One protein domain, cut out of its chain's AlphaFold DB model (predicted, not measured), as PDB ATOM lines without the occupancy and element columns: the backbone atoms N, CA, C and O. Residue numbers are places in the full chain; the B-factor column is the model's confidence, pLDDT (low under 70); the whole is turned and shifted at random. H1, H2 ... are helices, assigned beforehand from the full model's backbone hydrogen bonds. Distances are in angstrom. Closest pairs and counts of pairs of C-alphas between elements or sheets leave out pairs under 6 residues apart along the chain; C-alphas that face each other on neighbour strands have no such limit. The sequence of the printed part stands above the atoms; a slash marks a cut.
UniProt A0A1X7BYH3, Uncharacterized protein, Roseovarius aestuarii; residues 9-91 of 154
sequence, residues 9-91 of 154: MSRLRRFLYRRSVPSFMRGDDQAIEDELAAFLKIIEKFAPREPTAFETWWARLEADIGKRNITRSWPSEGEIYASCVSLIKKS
ATOM      1  N   MET A   9     328.455 319.072 445.674       88.38
ATOM      2  CA  MET A   9     329.307 320.131 446.216       88.38
ATOM      3  C   MET A   9     328.600 320.892 447.339       88.38
ATOM      4  O   MET A   9     329.156 321.048 448.429       88.38
ATOM      5  N   SER A  10     327.346 321.299 447.127       88.88
ATOM      6  CA  SER A  10     326.565 321.987 448.165       88.88
ATOM      7  C   SER A  10     326.402 321.142 449.430       88.88
ATOM      8  O   SER A  10     326.489 321.655 450.551       88.88
ATOM      9  N   ARG A  11     326.216 319.825 449.283       89.38
ATOM     10  CA  ARG A  11     326.111 318.915 450.433       89.38
ATOM     11  C   ARG A  11     327.434 318.733 451.152       89.38
ATOM     12  O   ARG A  11     327.460 318.776 452.381       89.38
ATOM     13  N   LEU A  12     328.515 318.564 450.398       90.75
ATOM     14  CA  LEU A  12     329.859 318.450 450.942       90.75
ATOM     15  C   LEU A  12     330.213 319.698 451.760       90.75
ATOM     16  O   LEU A  12     330.599 319.577 452.922       90.75
ATOM     17  N   ARG A  13     329.966 320.894 451.213       90.50
ATOM     18  CA  ARG A  13     330.166 322.168 451.921       90.50
ATOM     19  C   ARG A  13     329.354 322.231 453.215       90.50
ATOM     20  O   ARG A  13     329.908 322.536 454.268       90.50
ATOM     21  N   ARG A  14     328.067 321.865 453.186       90.06
ATOM     22  CA  ARG A  14     327.217 321.826 454.393       90.06
ATOM     23  C   ARG A  14     327.723 320.830 455.441       90.06
ATOM     24  O   ARG A  14     327.635 321.095 456.641       90.06
ATOM     25  N   PHE A  15     328.232 319.680 455.008       89.62
ATOM     26  CA  PHE A  15     328.813 318.680 455.899       89.62
ATOM     27  C   PHE A  15     330.087 319.201 456.577       89.62
ATOM     28  O   PHE A  15     330.209 319.102 457.801       89.62
ATOM     29  N   LEU A  16     330.988 319.798 455.798       90.62
ATOM     30  CA  LEU A  16     332.285 320.298 456.251       90.62
ATOM     31  C   LEU A  16     332.194 321.591 457.067       90.62
ATOM     32  O   LEU A  16     332.993 321.784 457.977       90.62
ATOM     33  N   TYR A  17     331.188 322.437 456.825       87.56
ATOM     34  CA  TYR A  17     330.967 323.666 457.596       87.56
ATOM     35  C   TYR A  17     330.738 323.401 459.093       87.56
ATOM     36  O   TYR A  17     331.033 324.233 459.944       87.56
ATOM     37  N   ARG A  18     330.236 322.211 459.443       86.00
ATOM     38  CA  ARG A  18     330.026 321.786 460.838       86.00
ATOM     39  C   ARG A  18     331.313 321.297 461.527       86.00
ATOM     40  O   ARG A  18     331.243 320.834 462.666       86.00
ATOM     41  N   ARG A  19     332.456 321.326 460.836       88.38
ATOM     42  CA  ARG A  19     333.739 320.743 461.253       88.38
ATOM     43  C   ARG A  19     334.840 321.798 461.254       88.38
ATOM     44  O   ARG A  19     334.770 322.782 460.523       88.38
ATOM     45  N   SER A  20     335.873 321.583 462.064       86.75
ATOM     46  CA  SER A  20     337.031 322.478 462.081       86.75
ATOM     47  C   SER A  20     337.897 322.269 460.837       86.75
ATOM     48  O   SER A  20     338.288 321.147 460.511       86.75
ATOM     49  N   VAL A  21     338.203 323.370 460.148       87.12
ATOM     50  CA  VAL A  21     339.156 323.372 459.033       87.12
ATOM     51  C   VAL A  21     340.550 323.023 459.577       87.12
ATOM     52  O   VAL A  21     340.942 323.574 460.618       87.12
ATOM     53  N   PRO A  22     341.302 322.120 458.922       85.44
ATOM     54  CA  PRO A  22     342.663 321.783 459.319       85.44
ATOM     55  C   PRO A  22     343.570 323.016 459.359       85.44
ATOM     56  O   PRO A  22     343.440 323.933 458.552       85.44
ATOM     57  N   SER A  23     344.505 323.047 460.310       85.00
ATOM     58  CA  SER A  23     345.356 324.218 460.559       85.00
ATOM     59  C   SER A  23     346.187 324.640 459.348       85.00
ATOM     60  O   SER A  23     346.402 325.833 459.169       85.00
ATOM     61  N   PHE A  24     346.615 323.687 458.516       81.50
ATOM     62  CA  PHE A  24     347.434 323.948 457.330       81.50
ATOM     63  C   PHE A  24     346.670 324.604 456.169       81.50
ATOM     64  O   PHE A  24     347.308 325.193 455.311       81.50
ATOM     65  N   MET A  25     345.333 324.536 456.151       85.62
ATOM     66  CA  MET A  25     344.492 325.209 455.143       85.62
ATOM     67  C   MET A  25     343.934 326.549 455.643       85.62
ATOM     68  O   MET A  25     343.169 327.222 454.957       85.62
ATOM     69  N   ARG A  26     344.216 326.929 456.894       82.50
ATOM     70  CA  ARG A  26     343.578 328.097 457.500       82.50
ATOM     71  C   ARG A  26     344.106 329.380 456.856       82.50
ATOM     72  O   ARG A  26     345.261 329.734 457.061       82.50
ATOM     73  N   GLY A  27     343.220 330.108 456.177       84.44
ATOM     74  CA  GLY A  27     343.560 331.357 455.488       84.44
ATOM     75  C   GLY A  27     344.125 331.158 454.081       84.44
ATOM     76  O   GLY A  27     344.569 332.132 453.482       84.44
ATOM     77  N   ASP A  28     344.099 329.925 453.569       89.44
ATOM     78  CA  ASP A  28     344.446 329.594 452.190       89.44
ATOM     79  C   ASP A  28     343.191 329.099 451.461       89.44
ATOM     80  O   ASP A  28     342.819 327.924 451.526       89.44
ATOM     81  N   ASP A  29     342.509 330.029 450.793       87.25
ATOM     82  CA  ASP A  29     341.277 329.738 450.056       87.25
ATOM     83  C   ASP A  29     341.524 328.770 448.888       87.25
ATOM     84  O   ASP A  29     340.643 327.979 448.550       87.25
ATOM     85  N   GLN A  30     342.728 328.776 448.302       88.75
ATOM     86  CA  GLN A  30     343.077 327.861 447.218       88.75
ATOM     87  C   GLN A  30     343.220 326.434 447.746       88.75
ATOM     88  O   GLN A  30     342.643 325.514 447.171       88.75
ATOM     89  N   ALA A  31     343.908 326.251 448.877       87.44
ATOM     90  CA  ALA A  31     344.024 324.943 449.520       87.44
ATOM     91  C   ALA A  31     342.651 324.374 449.920       87.44
ATOM     92  O   ALA A  31     342.414 323.173 449.787       87.44
ATOM     93  N   ILE A  32     341.724 325.230 450.366       88.69
ATOM     94  CA  ILE A  32     340.346 324.827 450.681       88.69
ATOM     95  C   ILE A  32     339.612 324.335 449.426       88.69
ATOM     96  O   ILE A  32     338.964 323.286 449.470       88.69
ATOM     97  N   GLU A  33     339.682 325.074 448.317       89.81
ATOM     98  CA  GLU A  33     339.006 324.689 447.071       89.81
ATOM     99  C   GLU A  33     339.636 323.442 446.429       89.81
ATOM    100  O   GLU A  33     338.908 322.575 445.938       89.81
ATOM    101  N   ASP A  34     340.961 323.293 446.495       89.69
ATOM    102  CA  ASP A  34     341.665 322.104 446.007       89.69
ATOM    103  C   ASP A  34     341.247 320.850 446.789       89.69
ATOM    104  O   ASP A  34     340.946 319.809 446.191       89.69
ATOM    105  N   GLU A  35     341.127 320.961 448.116       91.25
ATOM    106  CA  GLU A  35     340.658 319.870 448.974       91.25
ATOM    107  C   GLU A  35     339.190 319.515 448.673       91.25
ATOM    108  O   GLU A  35     338.831 318.343 448.514       91.25
ATOM    109  N   LEU A  36     338.322 320.524 448.513       91.38
ATOM    110  CA  LEU A  36     336.924 320.319 448.117       91.38
ATOM    111  C   LEU A  36     336.815 319.620 446.755       91.38
ATOM    112  O   LEU A  36     335.979 318.727 446.587       91.38
ATOM    113  N   ALA A  37     337.660 319.993 445.793       90.69
ATOM    114  CA  ALA A  37     337.708 319.368 444.478       90.69
ATOM    115  C   ALA A  37     338.200 317.914 444.552       90.69
ATOM    116  O   ALA A  37     337.655 317.044 443.862       90.69
ATOM    117  N   ALA A  38     339.195 317.623 445.395       92.00
ATOM    118  CA  ALA A  38     339.674 316.263 445.633       92.00
ATOM    119  C   ALA A  38     338.565 315.380 446.226       92.00
ATOM    120  O   ALA A  38     338.265 314.298 445.708       92.00
ATOM    121  N   PHE A  39     337.867 315.881 447.246       93.69
ATOM    122  CA  PHE A  39     336.741 315.185 447.869       93.69
ATOM    123  C   PHE A  39     335.597 314.947 446.892       93.69
ATOM    124  O   PHE A  39     335.065 313.835 446.833       93.69
ATOM    125  N   LEU A  40     335.238 315.962 446.099       92.81
ATOM    126  CA  LEU A  40     334.195 315.850 445.086       92.81
ATOM    127  C   LEU A  40     334.510 314.717 444.103       92.81
ATOM    128  O   LEU A  40     333.669 313.840 443.915       92.81
ATOM    129  N   LYS A  41     335.733 314.668 443.556       92.25
ATOM    130  CA  LYS A  41     336.161 313.616 442.614       92.25
ATOM    131  C   LYS A  41     336.018 312.212 443.202       92.25
ATOM    132  O   LYS A  41     335.590 311.285 442.510       92.25
ATOM    133  N   ILE A  42     336.377 312.034 444.476       93.44
ATOM    134  CA  ILE A  42     336.237 310.743 445.160       93.44
ATOM    135  C   ILE A  42     334.756 310.392 445.309       93.44
ATOM    136  O   ILE A  42     334.345 309.288 444.957       93.44
ATOM    137  N   ILE A  43     333.945 311.322 445.808       92.06
ATOM    138  CA  ILE A  43     332.524 311.099 446.080       92.06
ATOM    139  C   ILE A  43     331.757 310.814 444.784       92.06
ATOM    140  O   ILE A  43     331.005 309.843 444.736       92.06
ATOM    141  N   GLU A  44     331.988 311.585 443.720       90.88
ATOM    142  CA  GLU A  44     331.368 311.398 442.399       90.88
ATOM    143  C   GLU A  44     331.624 310.007 441.820       90.88
ATOM    144  O   GLU A  44     330.729 309.402 441.228       90.88
ATOM    145  N   LYS A  45     332.822 309.457 442.038       89.88
ATOM    146  CA  LYS A  45     333.184 308.109 441.582       89.88
ATOM    147  C   LYS A  45     332.309 307.013 442.201       89.88
ATOM    148  O   LYS A  45     332.133 305.959 441.589       89.88
ATOM    149  N   PHE A  46     331.785 307.234 443.407       89.69
ATOM    150  CA  PHE A  46     331.028 306.236 444.169       89.69
ATOM    151  C   PHE A  46     329.545 306.576 444.351       89.69
ATOM    152  O   PHE A  46     328.766 305.700 444.734       89.69
ATOM    153  N   ALA A  47     329.152 307.820 444.082       89.12
ATOM    154  CA  ALA A  47     327.792 308.301 444.251       89.12
ATOM    155  C   ALA A  47     326.809 307.567 443.312       89.12
ATOM    156  O   ALA A  47     327.052 307.450 442.105       89.12
ATOM    157  N   PRO A  48     325.663 307.084 443.825       87.62
ATOM    158  CA  PRO A  48     324.580 306.592 442.981       87.62
ATOM    159  C   PRO A  48     324.023 307.701 442.080       87.62
ATOM    160  O   PRO A  48     323.856 308.835 442.519       87.62
ATOM    161  N   ARG A  49     323.671 307.360 440.834       84.44
ATOM    162  CA  ARG A  49     323.033 308.299 439.889       84.44
ATOM    163  C   ARG A  49     321.540 308.505 440.145       84.44
ATOM    164  O   ARG A  49     320.968 309.480 439.676       84.44
ATOM    165  N   GLU A  50     320.897 307.553 440.818       84.00
ATOM    166  CA  GLU A  50     319.468 307.622 441.118       84.00
ATOM    167  C   GLU A  50     319.251 308.483 442.376       84.00
ATOM    168  O   GLU A  50     319.906 308.215 443.388       84.00
ATOM    169  N   PRO A  51     318.373 309.506 442.341       79.94
ATOM    170  CA  PRO A  51     318.232 310.466 443.437       79.94
ATOM    171  C   PRO A  51     317.901 309.840 444.798       79.94
ATOM    172  O   PRO A  51     318.511 310.192 445.804       79.94
ATOM    173  N   THR A  52     316.988 308.869 444.854       81.69
ATOM    174  CA  THR A  52     316.542 308.245 446.114       81.69
ATOM    175  C   THR A  52     317.654 307.402 446.749       81.69
ATOM    176  O   THR A  52     317.897 307.448 447.963       81.69
ATOM    177  N   ALA A  53     318.382 306.654 445.920       83.19
ATOM    178  CA  ALA A  53     319.564 305.903 446.304       83.19
ATOM    179  C   ALA A  53     320.687 306.840 446.754       83.19
ATOM    180  O   ALA A  53     321.378 306.521 447.721       83.19
ATOM    181  N   PHE A  54     320.845 307.993 446.097       88.12
ATOM    182  CA  PHE A  54     321.818 309.003 446.487       88.12
ATOM    183  C   PHE A  54     321.518 309.580 447.873       88.12
ATOM    184  O   PHE A  54     322.425 309.611 448.699       88.12
ATOM    185  N   GLU A  55     320.270 309.955 448.178       88.06
ATOM    186  CA  GLU A  55     319.899 310.452 449.516       88.06
ATOM    187  C   GLU A  55     320.265 309.456 450.617       88.06
ATOM    188  O   GLU A  55     320.921 309.787 451.610       88.06
ATOM    189  N   THR A  56     319.875 308.199 450.404       88.12
ATOM    190  CA  THR A  56     320.124 307.117 451.357       88.12
ATOM    191  C   THR A  56     321.621 306.857 451.513       88.12
ATOM    192  O   THR A  56     322.112 306.626 452.618       88.12
ATOM    193  N   TRP A  57     322.361 306.886 450.406       91.88
ATOM    194  CA  TRP A  57     323.805 306.698 450.393       91.88
ATOM    195  C   TRP A  57     324.538 307.853 451.082       91.88
ATOM    196  O   TRP A  57     325.409 307.599 451.914       91.88
ATOM    197  N   TRP A  58     324.139 309.099 450.819       92.88
ATOM    198  CA  TRP A  58     324.729 310.300 451.407       92.88
ATOM    199  C   TRP A  58     324.600 310.302 452.931       92.88
ATOM    200  O   TRP A  58     325.588 310.482 453.640       92.88
ATOM    201  N   ALA A  59     323.406 310.009 453.454       90.94
ATOM    202  CA  ALA A  59     323.186 309.925 454.898       90.94
ATOM    203  C   ALA A  59     324.082 308.863 455.564       90.94
ATOM    204  O   ALA A  59     324.604 309.068 456.662       90.94
ATOM    205  N   ARG A  60     324.303 307.726 454.889       92.12
ATOM    206  CA  ARG A  60     325.207 306.673 455.377       92.12
ATOM    207  C   ARG A  60     326.674 307.097 455.308       92.12
ATOM    208  O   ARG A  60     327.429 306.736 456.207       92.12
ATOM    209  N   LEU A  61     327.063 307.861 454.287       92.81
ATOM    210  CA  LEU A  61     328.408 308.419 454.151       92.81
ATOM    211  C   LEU A  61     328.720 309.386 455.289       92.81
ATOM    212  O   LEU A  61     329.734 309.208 455.963       92.81
ATOM    213  N   GLU A  62     327.829 310.340 455.566       91.81
ATOM    214  CA  GLU A  62     328.005 311.276 456.684       91.81
ATOM    215  C   GLU A  62     328.160 310.535 458.019       91.81
ATOM    216  O   GLU A  62     329.022 310.882 458.832       91.81
ATOM    217  N   ALA A  63     327.362 309.485 458.231       90.56
ATOM    218  CA  ALA A  63     327.424 308.669 459.436       90.56
ATOM    219  C   ALA A  63     328.725 307.851 459.544       90.56
ATOM    220  O   ALA A  63     329.263 307.728 460.644       90.56
ATOM    221  N   ASP A  64     329.239 307.284 458.445       92.00
ATOM    222  CA  ASP A  64     330.495 306.511 458.461       92.00
ATOM    223  C   ASP A  64     331.703 307.431 458.687       92.00
ATOM    224  O   ASP A  64     332.534 307.143 459.550       92.00
ATOM    225  N   ILE A  65     331.750 308.589 458.015       91.19
ATOM    226  CA  ILE A  65     332.796 309.601 458.239       91.19
ATOM    227  C   ILE A  65     332.725 310.125 459.678       91.19
ATOM    228  O   ILE A  65     333.751 310.263 460.337       91.19
ATOM    229  N   GLY A  66     331.522 310.379 460.204       87.25
ATOM    230  CA  GLY A  66     331.320 310.792 461.596       87.25
ATOM    231  C   GLY A  66     331.838 309.785 462.624       87.25
ATOM    232  O   GLY A  66     332.324 310.191 463.673       87.25
ATOM    233  N   LYS A  67     331.776 308.484 462.319       86.75
ATOM    234  CA  LYS A  67     332.306 307.423 463.191       86.75
ATOM    235  C   LYS A  67     333.825 307.309 463.134       86.75
ATOM    236  O   LYS A  67     334.439 306.999 464.149       86.75
ATOM    237  N   ARG A  68     334.420 307.510 461.956       84.31
ATOM    238  CA  ARG A  68     335.874 307.399 461.748       84.31
ATOM    239  C   ARG A  68     336.618 308.628 462.255       84.31
ATOM    240  O   ARG A  68     337.654 308.501 462.896       84.31
ATOM    241  N   ASN A  69     336.061 309.804 461.997       83.44
ATOM    242  CA  ASN A  69     336.702 311.072 462.289       83.44
ATOM    243  C   ASN A  69     336.253 311.603 463.663       83.44
ATOM    244  O   ASN A  69     335.288 312.363 463.778       83.44
ATOM    245  N   ILE A  70     336.967 311.169 464.705       74.88
ATOM    246  CA  ILE A  70     336.693 311.490 466.119       74.88
ATOM    247  C   ILE A  70     337.007 312.961 466.437       74.88
ATOM    248  O   ILE A  70     336.353 313.581 467.275       74.88
ATOM    249  N   THR A  71     337.984 313.549 465.745       78.38
ATOM    250  CA  THR A  71     338.554 314.877 466.031       78.38
ATOM    251  C   THR A  71     337.664 316.051 465.620       78.38
ATOM    252  O   THR A  71     338.037 317.199 465.858       78.38
ATOM    253  N   ARG A  72     336.493 315.802 465.007       82.06
ATOM    254  CA  ARG A  72     335.592 316.830 464.437       82.06
ATOM    255  C   ARG A  72     336.263 317.776 463.427       82.06
ATOM    256  O   ARG A  72     335.651 318.769 463.032       82.06
ATOM    257  N   SER A  73     337.469 317.456 462.970       87.62
ATOM    258  CA  SER A  73     338.135 318.155 461.878       87.62
ATOM    259  C   SER A  73     337.560 317.712 460.538       87.62
ATOM    260  O   SER A  73     336.727 316.798 460.464       87.62
ATOM    261  N   TRP A  74     337.979 318.361 459.457       91.50
ATOM    262  CA  TRP A  74     337.739 317.805 458.131       91.50
ATOM    263  C   TRP A  74     338.362 316.403 458.043       91.50
ATOM    264  O   TRP A  74     339.414 316.162 458.651       91.50
ATOM    265  N   PRO A  75     337.681 315.460 457.374       91.19
ATOM    266  CA  PRO A  75     338.267 314.167 457.071       91.19
ATOM    267  C   PRO A  75     339.393 314.318 456.049       91.19
ATOM    268  O   PRO A  75     339.407 315.274 455.285       91.19
ATOM    269  N   SER A  76     340.300 313.351 456.014       90.81
ATOM    270  CA  SER A  76     341.266 313.216 454.918       90.81
ATOM    271  C   SER A  76     340.637 312.557 453.684       90.81
ATOM    272  O   SER A  76     339.644 311.825 453.786       90.81
ATOM    273  N   GLU A  77     341.273 312.719 452.521       90.75
ATOM    274  CA  GLU A  77     340.916 311.992 451.293       90.75
ATOM    275  C   GLU A  77     340.829 310.472 451.517       90.75
ATOM    276  O   GLU A  77     339.889 309.813 451.064       90.75
ATOM    277  N   GLY A  78     341.777 309.911 452.280       89.06
ATOM    278  CA  GLY A  78     341.809 308.489 452.618       89.06
ATOM    279  C   GLY A  78     340.612 308.047 453.465       89.06
ATOM    280  O   GLY A  78     340.064 306.965 453.245       89.06
ATOM    281  N   GLU A  79     340.153 308.888 454.395       90.75
ATOM    282  CA  GLU A  79     338.960 308.620 455.205       90.75
ATOM    283  C   GLU A  79     337.668 308.704 454.385       90.75
ATOM    284  O   GLU A  79     336.783 307.858 454.559       90.75
ATOM    285  N   ILE A  80     337.561 309.678 453.472       92.50
ATOM    286  CA  ILE A  80     336.427 309.774 452.541       92.50
ATOM    287  C   ILE A  80     336.402 308.544 451.641       92.50
ATOM    288  O   ILE A  80     335.378 307.864 451.569       92.50
ATOM    289  N   TYR A  81     337.535 308.189 451.031       92.88
ATOM    290  CA  TYR A  81     337.649 307.005 450.186       92.88
ATOM    291  C   TYR A  81     337.269 305.726 450.943       92.88
ATOM    292  O   TYR A  81     336.443 304.938 450.474       92.88
ATOM    293  N   ALA A  82     337.817 305.529 452.145       90.69
ATOM    294  CA  ALA A  82     337.517 304.364 452.971       90.69
ATOM    295  C   ALA A  82     336.030 304.294 453.355       90.69
ATOM    296  O   ALA A  82     335.462 303.197 453.397       90.69
ATOM    297  N   SER A  83     335.395 305.445 453.598       92.12
ATOM    298  CA  SER A  83     333.958 305.535 453.869       92.12
ATOM    299  C   SER A  83     333.136 305.205 452.624       92.12
ATOM    300  O   SER A  83     332.222 304.390 452.695       92.12
ATOM    301  N   CYS A  84     333.496 305.723 451.449       91.44
ATOM    302  CA  CYS A  84     332.829 305.366 450.196       91.44
ATOM    303  C   CYS A  84     332.919 303.856 449.906       91.44
ATOM    304  O   CYS A  84     331.910 303.221 449.598       91.44
ATOM    305  N   VAL A  85     334.101 303.251 450.068       89.25
ATOM    306  CA  VAL A  85     334.309 301.805 449.863       89.25
ATOM    307  C   VAL A  85     333.527 300.966 450.877       89.25
ATOM    308  O   VAL A  85     332.995 299.908 450.523       89.25
ATOM    309  N   SER A  86     333.421 301.414 452.131       87.56
ATOM    310  CA  SER A  86     332.669 300.693 453.165       87.56
ATOM    311  C   SER A  86     331.184 300.582 452.811       87.56
ATOM    312  O   SER A  86     330.575 299.536 453.039       87.56
ATOM    313  N   LEU A  87     330.621 301.614 452.175       85.50
ATOM    314  CA  LEU A  87     329.226 301.646 451.737       85.50
ATOM    315  C   LEU A  87     328.949 300.740 450.538       85.50
ATOM    316  O   LEU A  87     327.838 300.227 450.419       85.50
ATOM    317  N   ILE A  88     329.952 300.491 449.693       78.69
ATOM    318  CA  ILE A  88     329.859 299.482 448.629       78.69
ATOM    319  C   ILE A  88     329.795 298.088 449.254       78.69
ATOM    320  O   ILE A  88     328.924 297.298 448.904       78.69
ATOM    321  N   LYS A  89     330.682 297.801 450.217       59.34
ATOM    322  CA  LYS A  89     330.758 296.495 450.896       59.34
ATOM    323  C   LYS A  89     329.566 296.220 451.825       59.34
ATOM    324  O   LYS A  89     329.238 295.061 452.048       59.34
ATOM    325  N   LYS A  90     328.932 297.268 452.369       55.16
ATOM    326  CA  LYS A  90     327.706 297.199 453.193       55.16
ATOM    327  C   LYS A  90     326.409 297.301 452.394       55.16
ATOM    328  O   LYS A  90     325.334 297.192 452.983       55.16
ATOM    329  N   SER A  91     326.474 297.509 451.081       48.09
ATOM    330  CA  SER A  91     325.361 297.115 450.229       48.09
ATOM    331  C   SER A  91     325.324 295.592 450.324       48.09
ATOM    332  O   SER A  91     326.236 294.933 449.834       48.09
TER     333      SER A  91
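This is residues 9 to 91 of the 154 residues of an uncharacterized protein of Roseovarius aestuarii (UniProt A0A1X7BYH3). Four helices make two crossed layers: H2 and H4 run side by side in one layer, H4 beside the later part of H2, and H1 and H3 form the other, H1 crossing H2 and H3 crossing H4. The early end of H2 and the turn before it stick out at one end of the long axis, where residues 26 to 31 stand free, and Ser 91 lies at the other end. The printed part has 83 residues with four named helices, in the order H1, H2, H3, H4, and no named strand; its class is all helix, with 58 of the 83 residues in the helices. It is compact, with a radius of gyration of the C-alphas of 12.6 A, yet elongated in outline, its C-alphas spanning 38 by 24 by 19 A.

H2, residues 29 to 46, and H4, residues 77 to 89, touch, with 11 pairs of C-alphas within 8 A. They run the same way at a shallow tilt of 15 degrees, and their closest C-alphas are those of Phe 39 and Glu 77, 6.3 A apart. H2 touches H4 with residues 38 to 46 alone. H1, residues 9 to 17, touches H2 at a steep tilt of 60 degrees, opposite ways; the closest C-alphas are those of Met 9 and Leu 40, 6.6 A apart. H2 touches H1 with residues 36 to 40 alone. H3, residues 51 to 68, touches H4 with 10 pairs of C-alphas within 8 A, at a steep tilt of 57 degrees, opposite ways. The closest C-alphas of H3 and H4 are those of Asp 64 and Ser 83, 5.8 A apart. H1 and H3 are close but not clearly touching: their closest C-alphas, those of Phe 15 and Glu 62, are 7.5 A apart, and they run the same way at a shallow tilt of 26 degrees. H1 and H4 are apart, and so are H2 and H3. Of the three pairs that touch, 1 is at a shallow tilt, and the helix packing is mostly crossed, but only just. In H1, H3 and H4 every O i to N i+4 pair of the backbone is within hydrogen-bond range, and in H2 13 of 14 are.

H2, from Asp 29 to Phe 46, measures 26.3 A from first to last C-alpha; C-alpha 29 is at (341.277, 329.738, 450.056). H3, from Pro 51 to Arg 68, also has 18 residues and measures 25.6 A. H4, from Glu 77 to Lys 89, measures 18.5 A and ends with C-alpha 89 at (330.758, 296.495, 450.896). H1, from Met 9 to Tyr 17, is 12.0 A long and begins with C-alpha 9 at (329.307, 320.131, 446.216).

The two C-alphas farthest apart are those of Gly 27 and Ser 91, 39.1 A, while the first and last printed C-alphas, of Met 9 and Ser 91, are 23.7 A apart. The printed part has no cut. The link from H1 to H2 is long, with 11 residues; the link from H2 to H3 is tight, with 4; the link from H3 to H4 is short, with 8. Of residues 26 to 31, which stand free, 29 to 31 belong to H2. The mean pLDDT of the printed part is 87.1, and the model's confidence is under 70 at residues 89 to 91, of which 89 belongs to H4.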